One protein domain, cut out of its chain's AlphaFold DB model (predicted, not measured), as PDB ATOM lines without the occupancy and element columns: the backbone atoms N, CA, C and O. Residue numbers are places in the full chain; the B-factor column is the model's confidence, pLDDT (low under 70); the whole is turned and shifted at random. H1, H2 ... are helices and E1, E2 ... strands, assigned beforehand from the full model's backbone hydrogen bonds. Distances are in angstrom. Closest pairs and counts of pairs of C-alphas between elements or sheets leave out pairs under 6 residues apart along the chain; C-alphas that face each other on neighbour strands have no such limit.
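Overview. This is residues 183 to 243, 251 to 289 and 379 to 420 of the 436 residues of the protein "ATP-dependent (S)-NAD(P)H-hydrate dehydratase, related" of Eimeria brunetti (UniProt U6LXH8). A parallel sheet of four strands forms the core, covered by helices on both faces: H1 and H2 on one, H3 and H5 on the other. H4 lies off the sheet, joined to H5 by a tight link, while residues 414 to 419 of H6 stick out at a far end. The 142 printed residues include six named helices and four named strands, in the order E1 H1 E2 H2 E3 H3 E4 H4 H5 H6; the sheet's order is E3 E2 E1 E4. The class is mixed, helices and strands, and the whole is compact, with a radius of gyration of the C-alphas of 14.6 A and spans of 42 by 33 by 29 A.

Along the chain. Find C-alpha 183 at (227.363, 308.949, 342.191), where strand E1, residues 183 to 186, begins. The other strands are E2, residues 210 to 215, 16.0 A long; E3, 231 to 234; and E4, 274 to 277. Look for H1 at residues 194 to 205, 16.3 A long, and H2 at 217 to 226. H3, residues 254 to 271, runs 25.4 A from C-alpha 254 at (211.284, 313.643, 363.554), with a kink of 37 degrees near residue 264. H4 is residues 379 to 389, H5 is 391 to 406, 23.4 A long, and H6 is 414 to 420, ending at C-alpha 420 (217.289, 309.229, 327.333).

Arrangement. Begin at the sheet: N 213 and O 231 join E2 to E3 within hydrogen-bond range at 2.9 A, N 185 and O 212 join E1 to E2 at 2.8 A, and N 186 and O 276 join E1 to E4 at 2.8 A. E1, H1, E2 and E2, H2, E3 are strand-helix-strand units, parallel neighbour strands with a helix between, each with a right-handed crossover. The helices on both faces make three layers. H1 is over E2 and E1 at a height of 8.5 A, its closest C-alphas to E2 being Ala 200 and Ala 211, 5.5 A. On the same face H2 is over E3, and H1 touches it with residues 194 to 197 alone, Tyr 197 and Ile 223 having the closest C-alphas, 6.0 A. On the opposite face H5 is over E4 at a height of 9.1 A. H3 and H5 are close but not clearly touching, their closest C-alphas being Leu 261 and Ala 396, 7.2 A, at a steep tilt of 50 degrees. Every O i to N i+4 pair is within hydrogen-bond range in H1 and H4, against 4 of 6 in H2, 11 of 14 in H3, 10 of 12 in H5 and 2 of 3 in H6.

Size, cuts and confidence. The C-alphas farthest apart are those of His 243 and Ala 419, 45.7 A. Look for two cuts: residues 244 to 250 are not printed, a gap of 18.2 A from C-alpha 243 to 251, and neither are 290 to 378, a gap of 23.3 A from C-alpha 289 to 379. Of the links printed whole, none is long. The mean pLDDT of the printed part is 72.3, and residues 238 to 243, 251 to 252, 283 to 289 and 379 to 420 are under 70.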
ATOM      1  N   VAL A 183     228.683 309.571 342.008       96.12
ATOM      2  CA  VAL A 183     227.363 308.949 342.191       96.12
ATOM      3  C   VAL A 183     227.076 308.779 343.682       96.12
ATOM      4  O   VAL A 183     227.906 308.259 344.423       96.12
ATOM      5  N   CYS A 184     225.890 309.186 344.135       96.69
ATOM      6  CA  CYS A 184     225.433 308.958 345.505       96.69
ATOM      7  C   CYS A 184     224.144 308.134 345.526       96.69
ATOM      8  O   CYS A 184     223.101 308.588 345.061       96.69
ATOM      9  N   VAL A 185     224.206 306.939 346.105       96.12
ATOM     10  CA  VAL A 185     223.069 306.036 346.310       96.12
ATOM     11  C   VAL A 185     222.516 306.245 347.717       96.12
ATOM     12  O   VAL A 185     223.256 306.145 348.691       96.12
ATOM     13  N   ILE A 186     221.218 306.516 347.838       94.44
ATOM     14  CA  ILE A 186     220.492 306.540 349.112       94.44
ATOM     15  C   ILE A 186     219.591 305.316 349.162       94.44
ATOM     16  O   ILE A 186     218.643 305.185 348.380       94.44
ATOM     17  N   GLY A 187     219.927 304.401 350.065       90.75
ATOM     18  CA  GLY A 187     219.403 303.048 350.035       90.75
ATOM     19  C   GLY A 187     219.768 302.220 351.257       90.75
ATOM     20  O   GLY A 187     220.548 302.637 352.109       90.75
ATOM     21  N   GLY A 188     219.229 301.011 351.309       88.31
ATOM     22  CA  GLY A 188     219.461 300.044 352.369       88.31
ATOM     23  C   GLY A 188     218.601 300.256 353.611       88.31
ATOM     24  O   GLY A 188     218.210 301.363 353.979       88.31
ATOM     25  N   SER A 189     218.324 299.128 354.241       84.38
ATOM     26  CA  SER A 189     217.605 298.929 355.495       84.38
ATOM     27  C   SER A 189     218.088 297.594 356.071       84.38
ATOM     28  O   SER A 189     218.849 296.886 355.407       84.38
ATOM     29  N   ALA A 190     217.667 297.235 357.282       80.50
ATOM     30  CA  ALA A 190     218.132 296.023 357.954       80.50
ATOM     31  C   ALA A 190     217.928 294.737 357.133       80.50
ATOM     32  O   ALA A 190     218.855 293.945 356.989       80.50
ATOM     33  N   ALA A 191     216.755 294.577 356.508       81.00
ATOM     34  CA  ALA A 191     216.466 293.441 355.633       81.00
ATOM     35  C   ALA A 191     217.100 293.550 354.230       81.00
ATOM     36  O   ALA A 191     217.388 292.532 353.606       81.00
ATOM     37  N   PHE A 192     217.318 294.763 353.704       84.75
ATOM     38  CA  PHE A 192     217.674 294.982 352.292       84.75
ATOM     39  C   PHE A 192     219.044 295.650 352.106       84.75
ATOM     40  O   PHE A 192     219.178 296.670 351.426       84.75
ATOM     41  N   THR A 193     220.082 295.055 352.693       89.50
ATOM     42  CA  THR A 193     221.464 295.570 352.680       89.50
ATOM     43  C   THR A 193     222.148 295.487 351.306       89.50
ATOM     44  O   THR A 193     222.880 296.399 350.928       89.50
ATOM     45  N   GLY A 194     221.891 294.435 350.518       91.69
ATOM     46  CA  GLY A 194     222.571 294.201 349.232       91.69
ATOM     47  C   GLY A 194     222.129 295.108 348.074       91.69
ATOM     48  O   GLY A 194     222.915 295.401 347.177       91.69
ATOM     49  N   ALA A 195     220.890 295.608 348.089       93.12
ATOM     50  CA  ALA A 195     220.346 296.441 347.011       93.12
ATOM     51  C   ALA A 195     221.145 297.741 346.731       93.12
ATOM     52  O   ALA A 195     221.477 297.979 345.567       93.12
ATOM     53  N   PRO A 196     221.504 298.581 347.729       94.69
ATOM     54  CA  PRO A 196     222.361 299.746 347.486       94.69
ATOM     55  C   PRO A 196     223.789 299.373 347.066       94.69
ATOM     56  O   PRO A 196     224.388 300.109 346.282       94.69
ATOM     57  N   TYR A 197     224.322 298.236 347.537       96.31
ATOM     58  CA  TYR A 197     225.641 297.744 347.130       96.31
ATOM     59  C   TYR A 197     225.694 297.478 345.621       96.31
ATOM     60  O   TYR A 197     226.574 298.012 344.950       96.31
ATOM     61  N   PHE A 198     224.731 296.733 345.063       96.06
ATOM     62  CA  PHE A 198     224.735 296.413 343.630       96.06
ATOM     63  C   PHE A 198     224.671 297.660 342.742       96.06
ATOM     64  O   PHE A 198     225.389 297.731 341.747       96.06
ATOM     65  N   VAL A 199     223.875 298.667 343.114       96.44
ATOM     66  CA  VAL A 199     223.780 299.933 342.365       96.44
ATOM     67  C   VAL A 199     225.086 300.729 342.436       96.44
ATOM     68  O   VAL A 199     225.540 301.259 341.422       96.44
ATOM     69  N   ALA A 200     225.723 300.789 343.606       96.38
ATOM     70  CA  ALA A 200     226.980 301.510 343.786       96.38
ATOM     71  C   ALA A 200     228.168 300.807 343.097       96.38
ATOM     72  O   ALA A 200     228.970 301.460 342.431       96.38
ATOM     73  N   ALA A 201     228.242 299.476 343.184       96.31
ATOM     74  CA  ALA A 201     229.246 298.668 342.497       96.31
ATOM     75  C   ALA A 201     229.061 298.680 340.968       96.31
ATOM     76  O   ALA A 201     230.047 298.696 340.233       96.31
ATOM     77  N   ALA A 202     227.818 298.720 340.473       96.38
ATOM     78  CA  ALA A 202     227.545 298.929 339.052       96.38
ATOM     79  C   ALA A 202     228.030 300.309 338.582       96.38
ATOM     80  O   ALA A 202     228.665 300.393 337.536       96.38
ATOM     81  N   ALA A 203     227.811 301.373 339.364       94.94
ATOM     82  CA  ALA A 203     228.304 302.708 339.027       94.94
ATOM     83  C   ALA A 203     229.840 302.755 338.894       94.94
ATOM     84  O   ALA A 203     230.334 303.278 337.897       94.94
ATOM     85  N   LEU A 204     230.589 302.157 339.835       94.81
ATOM     86  CA  LEU A 204     232.053 302.045 339.725       94.81
ATOM     87  C   LEU A 204     232.475 301.267 338.465       94.81
ATOM     88  O   LEU A 204     233.332 301.724 337.715       94.81
ATOM     89  N   ARG A 205     231.836 300.121 338.189       94.44
ATOM     90  CA  ARG A 205     232.134 299.279 337.011       94.44
ATOM     91  C   ARG A 205     231.813 299.948 335.673       94.44
ATOM     92  O   ARG A 205     232.430 299.598 334.676       94.44
ATOM     93  N   MET A 206     230.889 300.908 335.655       91.38
ATOM     94  CA  MET A 206     230.596 301.754 334.492       91.38
ATOM     95  C   MET A 206     231.531 302.975 334.369       91.38
ATOM     96  O   MET A 206     231.302 303.822 333.510       91.38
ATOM     97  N   GLY A 207     232.569 303.084 335.209       90.88
ATOM     98  CA  GLY A 207     233.589 304.137 335.127       90.88
ATOM     99  C   GLY A 207     233.351 305.366 336.011       90.88
ATOM    100  O   GLY A 207     234.035 306.370 335.826       90.88
ATOM    101  N   ALA A 208     232.414 305.327 336.967       93.12
ATOM    102  CA  ALA A 208     232.235 306.439 337.903       93.12
ATOM    103  C   ALA A 208     233.375 306.494 338.936       93.12
ATOM    104  O   ALA A 208     233.574 305.549 339.697       93.12
ATOM    105  N   ASP A 209     234.061 307.635 339.031       93.81
ATOM    106  CA  ASP A 209     235.198 307.853 339.945       93.81
ATOM    107  C   ASP A 209     234.890 307.566 341.425       93.81
ATOM    108  O   ASP A 209     235.766 307.176 342.205       93.81
ATOM    109  N   LEU A 210     233.667 307.881 341.857       95.12
ATOM    110  CA  LEU A 210     233.281 307.903 343.266       95.12
ATOM    111  C   LEU A 210     231.833 307.446 343.441       95.12
ATOM    112  O   LEU A 210     230.901 308.199 343.159       95.12
ATOM    113  N   ALA A 211     231.652 306.248 344.002       96.69
ATOM    114  CA  ALA A 211     230.363 305.754 344.472       96.69
ATOM    115  C   ALA A 211     230.234 305.937 345.996       96.69
ATOM    116  O   ALA A 211     230.967 305.355 346.796       96.69
ATOM    117  N   THR A 212     229.279 306.773 346.392       96.69
ATOM    118  CA  THR A 212     228.917 307.065 347.784       96.69
ATOM    119  C   THR A 212     227.613 306.359 348.131       96.69
ATOM    120  O   THR A 212     226.657 306.434 347.363       96.69
ATOM    121  N   VAL A 213     227.540 305.704 349.290       96.88
ATOM    122  CA  VAL A 213     226.332 305.018 349.770       96.88
ATOM    123  C   VAL A 213     225.886 305.633 351.091       96.88
ATOM    124  O   VAL A 213     226.570 305.512 352.103       96.88
ATOM    125  N   ILE A 214     224.725 306.278 351.096       95.38
ATOM    126  CA  ILE A 214     224.037 306.758 352.297       95.38
ATOM    127  C   ILE A 214     223.025 305.687 352.711       95.38
ATOM    128  O   ILE A 214     222.123 305.355 351.941       95.38
ATOM    129  N   THR A 215     223.187 305.137 353.915       93.44
ATOM    130  CA  THR A 215     222.429 303.965 354.381       93.44
ATOM    131  C   THR A 215     222.212 303.959 355.901       93.44
ATOM    132  O   THR A 215     222.643 304.893 356.585       93.44
ATOM    133  N   THR A 216     221.511 302.951 356.433       89.88
ATOM    134  CA  THR A 216     221.282 302.782 357.880       89.88
ATOM    135  C   THR A 216     222.498 302.155 358.584       89.88
ATOM    136  O   THR A 216     223.278 301.452 357.938       89.88
ATOM    137  N   PRO A 217     222.685 302.354 359.906       87.31
ATOM    138  CA  PRO A 217     223.739 301.691 360.674       87.31
ATOM    139  C   PRO A 217     223.784 300.166 360.491       87.31
ATOM    140  O   PRO A 217     224.856 299.645 360.184       87.31
ATOM    141  N   SER A 218     222.636 299.477 360.583       85.44
ATOM    142  CA  SER A 218     222.535 298.016 360.409       85.44
ATOM    143  C   SER A 218     223.035 297.558 359.028       85.44
ATOM    144  O   SER A 218     223.737 296.556 358.917       85.44
ATOM    145  N   ALA A 219     222.726 298.314 357.967       88.75
ATOM    146  CA  ALA A 219     223.128 297.983 356.598       88.75
ATOM    147  C   ALA A 219     224.584 298.362 356.271       88.75
ATOM    148  O   ALA A 219     225.212 297.739 355.413       88.75
ATOM    149  N   ALA A 220     225.144 299.367 356.949       92.31
ATOM    150  CA  ALA A 220     226.456 299.913 356.615       92.31
ATOM    151  C   ALA A 220     227.621 298.941 356.852       92.31
ATOM    152  O   ALA A 220     228.614 299.027 356.132       92.31
ATOM    153  N   VAL A 221     227.528 298.037 357.835       92.81
ATOM    154  CA  VAL A 221     228.592 297.051 358.098       92.81
ATOM    155  C   VAL A 221     228.651 295.995 356.978       92.81
ATOM    156  O   VAL A 221     229.701 295.920 356.342       92.81
ATOM    157  N   PRO A 222     227.560 295.279 356.618       92.75
ATOM    158  CA  PRO A 222     227.555 294.377 355.461       92.75
ATOM    159  C   PRO A 222     228.035 295.019 354.153       92.75
ATOM    160  O   PRO A 222     228.858 294.435 353.455       92.75
ATOM    161  N   ILE A 223     227.581 296.240 353.834       94.25
ATOM    162  CA  ILE A 223     227.953 296.913 352.575       94.25
ATOM    163  C   ILE A 223     229.458 297.230 352.531       94.25
ATOM    164  O   ILE A 223     230.081 297.056 351.484       94.25
ATOM    165  N   LYS A 224     230.064 297.637 353.658       95.12
ATOM    166  CA  LYS A 224     231.522 297.846 353.765       95.12
ATOM    167  C   LYS A 224     232.314 296.546 353.633       95.12
ATOM    168  O   LYS A 224     233.403 296.567 353.070       95.12
ATOM    169  N   SER A 225     231.769 295.427 354.110       95.31
ATOM    170  CA  SER A 225     232.391 294.107 353.964       95.31
ATOM    171  C   SER A 225     232.384 293.581 352.523       95.31
ATOM    172  O   SER A 225     233.176 292.698 352.211       95.31
ATOM    173  N   TYR A 226     231.521 294.099 351.637       93.62
ATOM    174  CA  TYR A 226     231.470 293.676 350.230       93.62
ATOM    175  C   TYR A 226     232.482 294.393 349.319       93.62
ATOM    176  O   TYR A 226     232.954 293.788 348.359       93.62
ATOM    177  N   SER A 227     232.817 295.665 349.577       92.19
ATOM    178  CA  SER A 227     233.923 296.353 348.891       92.19
ATOM    179  C   SER A 227     234.456 297.548 349.699       92.19
ATOM    180  O   SER A 227     233.661 298.403 350.106       92.19
ATOM    181  N   PRO A 228     235.789 297.678 349.867       92.69
ATOM    182  CA  PRO A 228     236.417 298.840 350.498       92.69
ATOM    183  C   PRO A 228     236.443 300.091 349.599       92.69
ATOM    184  O   PRO A 228     236.795 301.170 350.069       92.69
ATOM    185  N   GLU A 229     236.080 299.977 348.316       93.88
ATOM    186  CA  GLU A 229     236.060 301.102 347.367       93.88
ATOM    187  C   GLU A 229     234.865 302.047 347.586       93.88
ATOM    188  O   GLU A 229     234.879 303.197 347.140       93.88
ATOM    189  N   LEU A 230     233.818 301.561 348.263       95.75
ATOM    190  CA  LEU A 230     232.559 302.274 348.464       95.75
ATOM    191  C   LEU A 230     232.618 303.217 349.672       95.75
ATOM    192  O   LEU A 230     232.898 302.811 350.802       95.75
ATOM    193  N   LEU A 231     232.239 304.481 349.467       96.00
ATOM    194  CA  LEU A 231     232.152 305.461 350.552       96.00
ATOM    195  C   LEU A 231     230.812 305.325 351.294       96.00
ATOM    196  O   LEU A 231     229.835 306.002 350.970       96.00
ATOM    197  N   VAL A 232     230.754 304.413 352.271       96.56
ATOM    198  CA  VAL A 232     229.518 304.053 352.995       96.56
ATOM    199  C   VAL A 232     229.324 304.877 354.280       96.56
ATOM    200  O   VAL A 232     230.062 304.727 355.261       96.56
ATOM    201  N   TYR A 233     228.266 305.689 354.298       95.19
ATOM    202  CA  TYR A 233     227.873 306.595 355.380       95.19
ATOM    203  C   TYR A 233     226.602 306.098 356.109       95.19
ATOM    204  O   TYR A 233     225.507 306.180 355.541       95.19
ATOM    205  N   PRO A 234     226.705 305.636 357.375       92.25
ATOM    206  CA  PRO A 234     225.564 305.242 358.210       92.25
ATOM    207  C   PRO A 234     224.835 306.479 358.765       92.25
ATOM    208  O   PRO A 234     224.958 306.818 359.945       92.25
ATOM    209  N   ILE A 235     224.138 307.217 357.898       88.94
ATOM    210  CA  ILE A 235     223.476 308.483 358.262       88.94
ATOM    211  C   ILE A 235     221.963 308.498 358.053       88.94
ATOM    212  O   ILE A 235     221.333 309.456 358.496       88.94
ATOM    213  N   LEU A 236     221.376 307.467 357.435       86.44
ATOM    214  CA  LEU A 236     219.933 307.252 357.539       86.44
ATOM    215  C   LEU A 236     219.657 306.721 358.953       86.44
ATOM    216  O   LEU A 236     220.289 305.735 359.336       86.44
ATOM    217  N   PRO A 237     218.792 307.361 359.755       76.62
ATOM    218  CA  PRO A 237     218.462 306.833 361.071       76.62
ATOM    219  C   PRO A 237     217.788 305.449 360.958       76.62
ATOM    220  O   PRO A 237     217.442 304.990 359.870       76.62
ATOM    221  N   CYS A 238     217.644 304.753 362.081       67.44
ATOM    222  CA  CYS A 238     217.079 303.405 362.168       67.44
ATOM    223  C   CYS A 238     216.349 303.274 363.512       67.44
ATOM    224  O   CYS A 238     216.795 303.893 364.477       67.44
ATOM    225  N   ARG A 239     215.256 302.500 363.599       59.25
ATOM    226  CA  ARG A 239     214.632 302.183 364.904       59.25
ATOM    227  C   ARG A 239     215.334 301.026 365.622       59.25
ATOM    228  O   ARG A 239     215.310 300.983 366.846       59.25
ATOM    229  N   GLU A 240     216.043 300.181 364.878       50.53
ATOM    230  CA  GLU A 240     216.990 299.209 365.426       50.53
ATOM    231  C   GLU A 240     218.245 299.939 365.928       50.53
ATOM    232  O   GLU A 240     219.004 300.523 365.143       50.53
ATOM    233  N   SER A 241     218.494 299.891 367.235       44.06
ATOM    234  CA  SER A 241     219.778 300.301 367.808       44.06
ATOM    235  C   SER A 241     220.763 299.127 367.725       44.06
ATOM    236  O   SER A 241     220.410 298.028 368.160       44.06
ATOM    237  N   PRO A 242     222.020 299.312 367.266       44.84
ATOM    238  CA  PRO A 242     222.988 298.217 367.099       44.84
ATOM    239  C   PRO A 242     223.437 297.537 368.411       44.84
ATOM    240  O   PRO A 242     224.296 296.663 368.378       44.84
ATOM    241  N   HIS A 243     222.872 297.929 369.559       45.34
ATOM    242  CA  HIS A 243     223.107 297.329 370.877       45.34
ATOM    243  C   HIS A 243     221.883 296.576 371.443       45.34
ATOM    244  O   HIS A 243     221.866 296.251 372.627       45.34
ATOM    245  N   PRO A 251     209.650 308.165 371.756       56.56
ATOM    246  CA  PRO A 251     209.109 308.971 370.665       56.56
ATOM    247  C   PRO A 251     210.162 309.279 369.596       56.56
ATOM    248  O   PRO A 251     211.237 309.806 369.888       56.56
ATOM    249  N   PHE A 252     209.846 308.984 368.333       65.88
ATOM    250  CA  PHE A 252     210.728 309.319 367.216       65.88
ATOM    251  C   PHE A 252     210.674 310.830 366.947       65.88
ATOM    252  O   PHE A 252     209.790 311.311 366.235       65.88
ATOM    253  N   ASP A 253     211.628 311.577 367.509       72.75
ATOM    254  CA  ASP A 253     211.801 313.017 367.287       72.75
ATOM    255  C   ASP A 253     212.203 313.300 365.826       72.75
ATOM    256  O   ASP A 253     213.374 313.406 365.445       72.75
ATOM    257  N   TYR A 254     211.176 313.380 364.981       70.44
ATOM    258  CA  TYR A 254     211.284 313.643 363.554       70.44
ATOM    259  C   TYR A 254     211.920 315.014 363.241       70.44
ATOM    260  O   TYR A 254     212.762 315.053 362.341       70.44
ATOM    261  N   PRO A 255     211.614 316.122 363.957       77.00
ATOM    262  CA  PRO A 255     212.378 317.370 363.857       77.00
ATOM    263  C   PRO A 255     213.888 317.209 364.106       77.00
ATOM    264  O   PRO A 255     214.694 317.703 363.311       77.00
ATOM    265  N   MET A 256     214.288 316.501 365.166       77.31
ATOM    266  CA  MET A 256     215.697 316.309 365.527       77.31
ATOM    267  C   MET A 256     216.435 315.407 364.533       77.31
ATOM    268  O   MET A 256     217.531 315.757 364.084       77.31
ATOM    269  N   GLU A 257     215.846 314.280 364.129       77.81
ATOM    270  CA  GLU A 257     216.459 313.420 363.110       77.81
ATOM    271  C   GLU A 257     216.505 314.087 361.733       77.81
ATOM    272  O   GLU A 257     217.490 313.923 361.013       77.81
ATOM    273  N   LEU A 258     215.529 314.933 361.385       77.56
ATOM    274  CA  LEU A 258     215.606 315.780 360.193       77.56
ATOM    275  C   LEU A 258     216.786 316.763 360.262       77.56
ATOM    276  O   LEU A 258     217.518 316.911 359.279       77.56
ATOM    277  N   ALA A 259     217.011 317.412 361.407       82.50
ATOM    278  CA  ALA A 259     218.158 318.300 361.593       82.50
ATOM    279  C   ALA A 259     219.492 317.535 361.461       82.50
ATOM    280  O   ALA A 259     220.377 317.955 360.707       82.50
ATOM    281  N   ARG A 260     219.611 316.367 362.109       85.25
ATOM    282  CA  ARG A 260     220.783 315.469 362.032       85.25
ATOM    283  C   ARG A 260     221.037 314.950 360.614       85.25
ATOM    284  O   ARG A 260     222.189 314.905 360.173       85.25
ATOM    285  N   LEU A 261     219.984 314.580 359.886       86.12
ATOM    286  CA  LEU A 261     220.047 314.193 358.476       86.12
ATOM    287  C   LEU A 261     220.527 315.346 357.604       86.12
ATOM    288  O   LEU A 261     221.461 315.161 356.827       86.12
ATOM    289  N   ARG A 262     219.941 316.540 357.750       86.56
ATOM    290  CA  ARG A 262     220.314 317.718 356.958       86.56
ATOM    291  C   ARG A 262     221.791 318.063 357.139       86.56
ATOM    292  O   ARG A 262     222.512 318.126 356.148       86.56
ATOM    293  N   ILE A 263     222.251 318.203 358.384       90.19
ATOM    294  CA  ILE A 263     223.640 318.570 358.706       90.19
ATOM    295  C   ILE A 263     224.645 317.568 358.111       90.19
ATOM    296  O   ILE A 263     225.667 317.979 357.562       90.19
ATOM    297  N   ARG A 264     224.362 316.257 358.180       90.00
ATOM    298  CA  ARG A 264     225.288 315.211 357.704       90.00
ATOM    299  C   ARG A 264     225.199 314.936 356.202       90.00
ATOM    300  O   ARG A 264     226.225 314.686 355.574       90.00
ATOM    301  N   ALA A 265     224.001 314.960 355.621       90.62
ATOM    302  CA  ALA A 265     223.795 314.609 354.219       90.62
ATOM    303  C   ALA A 265     224.090 315.785 353.275       90.62
ATOM    304  O   ALA A 265     224.730 315.586 352.245       90.62
ATOM    305  N   GLU A 266     223.690 317.015 353.620       91.31
ATOM    306  CA  GLU A 266     223.859 318.194 352.757       91.31
ATOM    307  C   GLU A 266     225.285 318.358 352.163       91.31
ATOM    308  O   GLU A 266     225.380 318.550 350.946       91.31
ATOM    309  N   PRO A 267     226.404 318.205 352.910       92.56
ATOM    310  CA  PRO A 267     227.750 318.296 352.328       92.56
ATOM    311  C   PRO A 267     228.122 317.138 351.381       92.56
ATOM    312  O   PRO A 267     228.917 317.351 350.464       92.56
ATOM    313  N   LEU A 268     227.561 315.935 351.554       92.00
ATOM    314  CA  LEU A 268     227.764 314.807 350.629       92.00
ATOM    315  C   LEU A 268     227.007 315.048 349.316       92.00
ATOM    316  O   LEU A 268     227.532 314.868 348.219       92.00
ATOM    317  N   LEU A 269     225.777 315.542 349.432       91.38
ATOM    318  CA  LEU A 269     224.852 315.739 348.316       91.38
ATOM    319  C   LEU A 269     225.182 316.978 347.487       91.38
ATOM    320  O   LEU A 269     224.961 316.998 346.275       91.38
ATOM    321  N   ARG A 270     225.797 317.996 348.100       91.88
ATOM    322  CA  ARG A 270     226.435 319.096 347.367       91.88
ATOM    323  C   ARG A 270     227.581 318.591 346.478       91.88
ATOM    324  O   ARG A 270     227.704 319.100 345.367       91.88
ATOM    325  N   LYS A 271     228.331 317.556 346.891       90.88
ATOM    326  CA  LYS A 271     229.449 316.963 346.123       90.88
ATOM    327  C   LYS A 271     229.027 315.977 345.023       90.88
ATOM    328  O   LYS A 271     229.717 315.913 344.008       90.88
ATOM    329  N   ALA A 272     227.943 315.221 345.205       92.81
ATOM    330  CA  ALA A 272     227.451 314.256 344.212       92.81
ATOM    331  C   ALA A 272     226.899 314.934 342.941       92.81
ATOM    332  O   ALA A 272     226.239 315.966 343.041       92.81
ATOM    333  N   ASP A 273     227.122 314.352 341.764       92.50
ATOM    334  CA  ASP A 273     226.583 314.844 340.483       92.50
ATOM    335  C   ASP A 273     225.259 314.160 340.139       92.50
ATOM    336  O   ASP A 273     224.295 314.823 339.758       92.50
ATOM    337  N   VAL A 274     225.207 312.839 340.342       93.44
ATOM    338  CA  VAL A 274     224.025 311.997 340.134       93.44
ATOM    339  C   VAL A 274     223.633 311.364 341.461       93.44
ATOM    340  O   VAL A 274     224.477 310.854 342.203       93.44
ATOM    341  N   ILE A 275     222.339 311.405 341.772       95.25
ATOM    342  CA  ILE A 275     221.788 310.931 343.039       95.25
ATOM    343  C   ILE A 275     220.700 309.892 342.744       95.25
ATOM    344  O   ILE A 275     219.722 310.189 342.060       95.25
ATOM    345  N   VAL A 276     220.891 308.673 343.254       93.25
ATOM    346  CA  VAL A 276     220.004 307.517 343.055       93.25
ATOM    347  C   VAL A 276     219.289 307.207 344.365       93.25
ATOM    348  O   VAL A 276     219.920 307.101 345.414       93.25
ATOM    349  N   ILE A 277     217.967 307.064 344.317       92.81
ATOM    350  CA  ILE A 277     217.092 306.917 345.486       92.81
ATOM    351  C   ILE A 277     216.183 305.704 345.274       92.81
ATOM    352  O   ILE A 277     215.618 305.548 344.194       92.81
ATOM    353  N   GLY A 278     216.032 304.857 346.299       87.44
ATOM    354  CA  GLY A 278     215.147 303.682 346.254       87.44
ATOM    355  C   GLY A 278     215.768 302.333 346.650       87.44
ATOM    356  O   GLY A 278     215.085 301.580 347.347       87.44
ATOM    357  N   PRO A 279     217.018 301.988 346.267       90.19
ATOM    358  CA  PRO A 279     217.544 300.627 346.430       90.19
ATOM    359  C   PRO A 279     217.524 300.143 347.885       90.19
ATOM    360  O   PRO A 279     218.280 300.633 348.714       90.19
ATOM    361  N   GLY A 280     216.656 299.187 348.220       86.44
ATOM    362  CA  GLY A 280     216.531 298.659 349.585       86.44
ATOM    363  C   GLY A 280     215.928 299.624 350.619       86.44
ATOM    364  O   GLY A 280     216.034 299.353 351.812       86.44
ATOM    365  N   LEU A 281     215.284 300.725 350.198       81.69
ATOM    366  CA  LEU A 281     214.592 301.669 351.096       81.69
ATOM    367  C   LEU A 281     213.249 301.152 351.658       81.69
ATOM    368  O   LEU A 281     212.565 301.909 352.339       81.69
ATOM    369  N   GLY A 282     212.858 299.903 351.386       74.44
ATOM    370  CA  GLY A 282     211.621 299.300 351.903       74.44
ATOM    371  C   GLY A 282     210.325 299.930 351.372       74.44
ATOM    372  O   GLY A 282     210.336 300.657 350.377       74.44
ATOM    373  N   GLY A 283     209.202 299.598 352.015       60.50
ATOM    374  CA  GLY A 283     207.846 300.025 351.655       60.50
ATOM    375  C   GLY A 283     207.306 301.171 352.520       60.50
ATOM    376  O   GLY A 283     208.059 301.918 353.137       60.50
ATOM    377  N   SER A 284     205.981 301.334 352.540       43.59
ATOM    378  CA  SER A 284     205.293 302.413 353.268       43.59
ATOM    379  C   SER A 284     204.723 301.998 354.627       43.59
ATOM    380  O   SER A 284     204.490 302.871 355.454       43.59
ATOM    381  N   SER A 285     204.538 300.703 354.900       41.06
ATOM    382  CA  SER A 285     204.190 300.172 356.231       41.06
ATOM    383  C   SER A 285     205.312 300.417 357.237       41.06
ATOM    384  O   SER A 285     205.060 300.893 358.339       41.06
ATOM    385  N   ASN A 286     206.551 300.240 356.772       42.56
ATOM    386  CA  ASN A 286     207.783 300.750 357.362       42.56
ATOM    387  C   ASN A 286     207.618 302.159 357.930       42.56
ATOM    388  O   ASN A 286     208.063 302.460 359.035       42.56
ATOM    389  N   TYR A 287     207.022 303.026 357.104       41.41
ATOM    390  CA  TYR A 287     207.118 304.470 357.211       41.41
ATOM    391  C   TYR A 287     205.785 305.181 357.432       41.41
ATOM    392  O   TYR A 287     205.675 306.391 357.202       41.41
ATOM    393  N   ARG A 288     204.774 304.432 357.882       34.78
ATOM    394  CA  ARG A 288     203.423 304.941 358.068       34.78
ATOM    395  C   ARG A 288     203.453 306.026 359.139       34.78
ATOM    396  O   ARG A 288     203.909 305.803 360.257       34.78
ATOM    397  N   ILE A 289     203.003 307.219 358.762       41.47
ATOM    398  CA  ILE A 289     202.695 308.260 359.734       41.47
ATOM    399  C   ILE A 289     201.555 307.688 360.577       41.47
ATOM    400  O   ILE A 289     200.573 307.191 360.025       41.47
ATOM    401  N   LEU A 379     210.701 286.205 364.141       41.25
ATOM    402  CA  LEU A 379     210.803 286.578 362.723       41.25
ATOM    403  C   LEU A 379     209.779 287.654 362.341       41.25
ATOM    404  O   LEU A 379     210.110 288.555 361.577       41.25
ATOM    405  N   LYS A 380     208.564 287.617 362.898       44.38
ATOM    406  CA  LYS A 380     207.557 288.668 362.683       44.38
ATOM    407  C   LYS A 380     207.924 289.979 363.387       44.38
ATOM    408  O   LYS A 380     207.631 291.040 362.845       44.38
ATOM    409  N   ALA A 381     208.594 289.921 364.540       44.16
ATOM    410  CA  ALA A 381     209.160 291.088 365.208       44.16
ATOM    411  C   ALA A 381     210.291 291.701 364.373       44.16
ATOM    412  O   ALA A 381     210.169 292.854 363.987       44.16
ATOM    413  N   ALA A 382     211.306 290.924 363.985       39.88
ATOM    414  CA  ALA A 382     212.413 291.388 363.146       39.88
ATOM    415  C   ALA A 382     211.948 291.871 361.759       39.88
ATOM    416  O   ALA A 382     212.479 292.846 361.241       39.88
ATOM    417  N   ALA A 383     210.915 291.258 361.168       41.94
ATOM    418  CA  ALA A 383     210.293 291.764 359.943       41.94
ATOM    419  C   ALA A 383     209.585 293.113 360.166       41.94
ATOM    420  O   ALA A 383     209.716 294.000 359.329       41.94
ATOM    421  N   LYS A 384     208.891 293.288 361.303       44.97
ATOM    422  CA  LYS A 384     208.261 294.556 361.720       44.97
ATOM    423  C   LYS A 384     209.297 295.630 362.108       44.97
ATOM    424  O   LYS A 384     209.049 296.822 361.943       44.97
ATOM    425  N   GLU A 385     210.462 295.223 362.604       41.78
ATOM    426  CA  GLU A 385     211.570 296.104 362.984       41.78
ATOM    427  C   GLU A 385     212.358 296.564 361.751       41.78
ATOM    428  O   GLU A 385     212.530 297.764 361.554       41.78
ATOM    429  N   ALA A 386     212.677 295.642 360.836       36.59
ATOM    430  CA  ALA A 386     213.209 295.952 359.512       36.59
ATOM    431  C   ALA A 386     212.198 296.729 358.649       36.59
ATOM    432  O   ALA A 386     212.595 297.539 357.803       36.59
ATOM    433  N   GLU A 387     210.892 296.550 358.896       42.75
ATOM    434  CA  GLU A 387     209.871 297.500 358.472       42.75
ATOM    435  C   GLU A 387     210.195 298.880 359.054       42.75
ATOM    436  O   GLU A 387     210.610 299.778 358.321       42.75
ATOM    437  N   ALA A 388     210.092 299.042 360.370       40.09
ATOM    438  CA  ALA A 388     210.297 300.297 361.091       40.09
ATOM    439  C   ALA A 388     211.704 300.938 360.918       40.09
ATOM    440  O   ALA A 388     211.899 302.100 361.277       40.09
ATOM    441  N   ALA A 389     212.674 300.227 360.336       39.56
ATOM    442  CA  ALA A 389     213.996 300.695 359.918       39.56
ATOM    443  C   ALA A 389     214.020 301.365 358.528       39.56
ATOM    444  O   ALA A 389     214.894 302.191 358.255       39.56
ATOM    445  N   ALA A 390     213.064 301.062 357.644       36.16
ATOM    446  CA  ALA A 390     212.925 301.707 356.330       36.16
ATOM    447  C   ALA A 390     211.958 302.941 356.324       36.16
ATOM    448  O   ALA A 390     211.610 303.460 355.264       36.16
ATOM    449  N   ALA A 391     211.600 303.445 357.529       40.22
ATOM    450  CA  ALA A 391     210.696 304.585 357.926       40.22
ATOM    451  C   ALA A 391     211.060 306.227 357.601       40.22
ATOM    452  O   ALA A 391     210.032 307.783 356.961       40.22
ATOM    453  N   VAL A 392     212.416 305.904 357.906       43.16
ATOM    454  CA  VAL A 392     213.644 306.515 358.511       43.16
ATOM    455  C   VAL A 392     214.719 307.241 357.619       43.16
ATOM    456  O   VAL A 392     215.240 308.237 358.104       43.16
ATOM    457  N   THR A 393     215.218 306.980 356.387       43.25
ATOM    458  CA  THR A 393     214.959 306.167 355.157       43.25
ATOM    459  C   THR A 393     214.255 306.881 353.966       43.25
ATOM    460  O   THR A 393     214.773 307.917 353.545       43.25
ATOM    461  N   GLN A 394     213.110 306.457 353.397       42.38
ATOM    462  CA  GLN A 394     212.454 307.181 352.264       42.38
ATOM    463  C   GLN A 394     212.090 308.673 352.492       42.38
ATOM    464  O   GLN A 394     212.353 309.478 351.605       42.38
ATOM    465  N   LYS A 395     211.490 309.101 353.617       42.81
ATOM    466  CA  LYS A 395     211.197 310.531 353.901       42.81
ATOM    467  C   LYS A 395     212.469 311.383 353.849       42.81
ATOM    468  O   LYS A 395     212.461 312.430 353.202       42.81
ATOM    469  N   ALA A 396     213.578 310.887 354.410       43.41
ATOM    470  CA  ALA A 396     214.894 311.501 354.244       43.41
ATOM    471  C   ALA A 396     215.262 311.622 352.758       43.41
ATOM    472  O   ALA A 396     215.684 312.693 352.336       43.41
ATOM    473  N   ALA A 397     215.016 310.576 351.959       43.19
ATOM    474  CA  ALA A 397     215.203 310.558 350.507       43.19
ATOM    475  C   ALA A 397     214.248 311.500 349.724       43.19
ATOM    476  O   ALA A 397     214.645 312.059 348.708       43.19
ATOM    477  N   ILE A 398     213.023 311.755 350.196       48.50
ATOM    478  CA  ILE A 398     212.073 312.724 349.609       48.50
ATOM    479  C   ILE A 398     212.494 314.165 349.931       48.50
ATOM    480  O   ILE A 398     212.395 315.052 349.084       48.50
ATOM    481  N   MET A 399     213.010 314.413 351.135       47.31
ATOM    482  CA  MET A 399     213.625 315.692 351.507       47.31
ATOM    483  C   MET A 399     214.902 315.947 350.703       47.31
ATOM    484  O   MET A 399     215.118 317.054 350.219       47.31
ATOM    485  N   LEU A 400     215.680 314.892 350.469       47.12
ATOM    486  CA  LEU A 400     216.785 314.820 349.517       47.12
ATOM    487  C   LEU A 400     216.351 315.180 348.096       47.12
ATOM    488  O   LEU A 400     216.979 316.024 347.468       47.12
ATOM    489  N   LEU A 401     215.261 314.585 347.605       48.28
ATOM    490  CA  LEU A 401     214.699 314.851 346.283       48.28
ATOM    491  C   LEU A 401     214.295 316.327 346.158       48.28
ATOM    492  O   LEU A 401     214.699 316.998 345.212       48.28
ATOM    493  N   ARG A 402     213.586 316.868 347.160       50.38
ATOM    494  CA  ARG A 402     213.218 318.293 347.251       50.38
ATOM    495  C   ARG A 402     214.450 319.208 347.294       50.38
ATOM    496  O   ARG A 402     214.470 320.220 346.596       50.38
ATOM    497  N   LEU A 403     215.493 318.830 348.038       48.22
ATOM    498  CA  LEU A 403     216.773 319.542 348.087       48.22
ATOM    499  C   LEU A 403     217.497 319.500 346.732       48.22
ATOM    500  O   LEU A 403     218.011 320.520 346.290       48.22
ATOM    501  N   CYS A 404     217.493 318.365 346.033       48.81
ATOM    502  CA  CYS A 404     218.091 318.225 344.701       48.81
ATOM    503  C   CYS A 404     217.335 319.033 343.638       48.81
ATOM    504  O   CYS A 404     217.972 319.659 342.795       48.81
ATOM    505  N   ILE A 405     216.001 319.093 343.727       54.38
ATOM    506  CA  ILE A 405     215.149 319.962 342.902       54.38
ATOM    507  C   ILE A 405     215.486 321.442 343.163       54.38
ATOM    508  O   ILE A 405     215.700 322.192 342.213       54.38
ATOM    509  N   HIS A 406     215.615 321.862 344.429       53.12
ATOM    510  CA  HIS A 406     216.066 323.219 344.781       53.12
ATOM    511  C   HIS A 406     217.490 323.526 344.284       53.12
ATOM    512  O   HIS A 406     217.748 324.624 343.796       53.12
ATOM    513  N   LEU A 407     218.403 322.554 344.353       52.41
ATOM    514  CA  LEU A 407     219.776 322.655 343.842       52.41
ATOM    515  C   LEU A 407     219.884 322.442 342.316       52.41
ATOM    516  O   LEU A 407     220.998 322.415 341.798       52.41
ATOM    517  N   ARG A 408     218.758 322.284 341.600       48.31
ATOM    518  CA  ARG A 408     218.669 322.028 340.147       48.31
ATOM    519  C   ARG A 408     219.540 320.861 339.646       48.31
ATOM    520  O   ARG A 408     220.033 320.896 338.521       48.31
ATOM    521  N   LYS A 409     219.737 319.825 340.466       43.34
ATOM    522  CA  LYS A 409     220.540 318.647 340.092       43.34
ATOM    523  C   LYS A 409     219.741 317.660 339.231       43.34
ATOM    524  O   LYS A 409     218.541 317.502 339.466       43.34
ATOM    525  N   PRO A 410     220.377 316.973 338.261       46.69
ATOM    526  CA  PRO A 410     219.709 315.962 337.449       46.69
ATOM    527  C   PRO A 410     219.309 314.760 338.317       46.69
ATOM    528  O   PRO A 410     220.135 314.159 339.004       46.69
ATOM    529  N   LEU A 411     218.024 314.409 338.277       44.81
ATOM    530  CA  LEU A 411     217.441 313.310 339.043       44.81
ATOM    531  C   LEU A 411     216.969 312.212 338.089       44.81
ATOM    532  O   LEU A 411     216.000 312.392 337.351       44.81
ATOM    533  N   VAL A 412     217.650 311.067 338.117       47.69
ATOM    534  CA  VAL A 412     217.318 309.914 337.272       47.69
ATOM    535  C   VAL A 412     216.284 309.044 337.989       47.69
ATOM    536  O   VAL A 412     216.616 308.221 338.839       47.69
ATOM    537  N   SER A 413     215.013 309.236 337.642       41.41
ATOM    538  CA  SER A 413     213.939 308.279 337.936       41.41
ATOM    539  C   SER A 413     213.866 307.213 336.826       41.41
ATOM    540  O   SER A 413     214.381 307.453 335.730       41.41
ATOM    541  N   PRO A 414     213.197 306.058 337.019       47.19
ATOM    542  CA  PRO A 414     213.028 305.072 335.943       47.19
ATOM    543  C   PRO A 414     212.313 305.632 334.696       47.19
ATOM    544  O   PRO A 414     212.567 305.168 333.590       47.19
ATOM    545  N   ALA A 415     211.493 306.683 334.831       42.56
ATOM    546  CA  ALA A 415     210.902 307.383 333.685       42.56
ATOM    547  C   ALA A 415     211.937 308.183 332.861       42.56
ATOM    548  O   ALA A 415     211.767 308.360 331.654       42.56
ATOM    549  N   ALA A 416     213.034 308.636 333.478       40.81
ATOM    550  CA  ALA A 416     214.098 309.374 332.796       40.81
ATOM    551  C   ALA A 416     214.925 308.484 331.843       40.81
ATOM    552  O   ALA A 416     215.448 308.982 330.847       40.81
ATOM    553  N   ALA A 417     214.987 307.168 332.080       41.06
ATOM    554  CA  ALA A 417     215.623 306.227 331.154       41.06
ATOM    555  C   ALA A 417     214.908 306.192 329.784       41.06
ATOM    556  O   ALA A 417     215.559 306.192 328.739       41.06
ATOM    557  N   ALA A 418     213.572 306.270 329.773       40.62
ATOM    558  CA  ALA A 418     212.789 306.381 328.539       40.62
ATOM    559  C   ALA A 418     212.986 307.740 327.827       40.62
ATOM    560  O   ALA A 418     212.953 307.810 326.594       40.62
ATOM    561  N   ALA A 419     213.249 308.812 328.583       39.88
ATOM    562  CA  ALA A 419     213.600 310.121 328.025       39.88
ATOM    563  C   ALA A 419     214.992 310.112 327.358       39.88
ATOM    564  O   ALA A 419     215.160 310.657 326.268       39.88
ATOM    565  N   ALA A 420     215.976 309.428 327.951       37.94
ATOM    566  CA  ALA A 420     217.289 309.229 327.333       37.94
ATOM    567  C   ALA A 420     217.193 308.405 326.032       37.94
ATOM    568  O   ALA A 420     217.771 308.785 325.014       37.94
TER     569      ALA A 420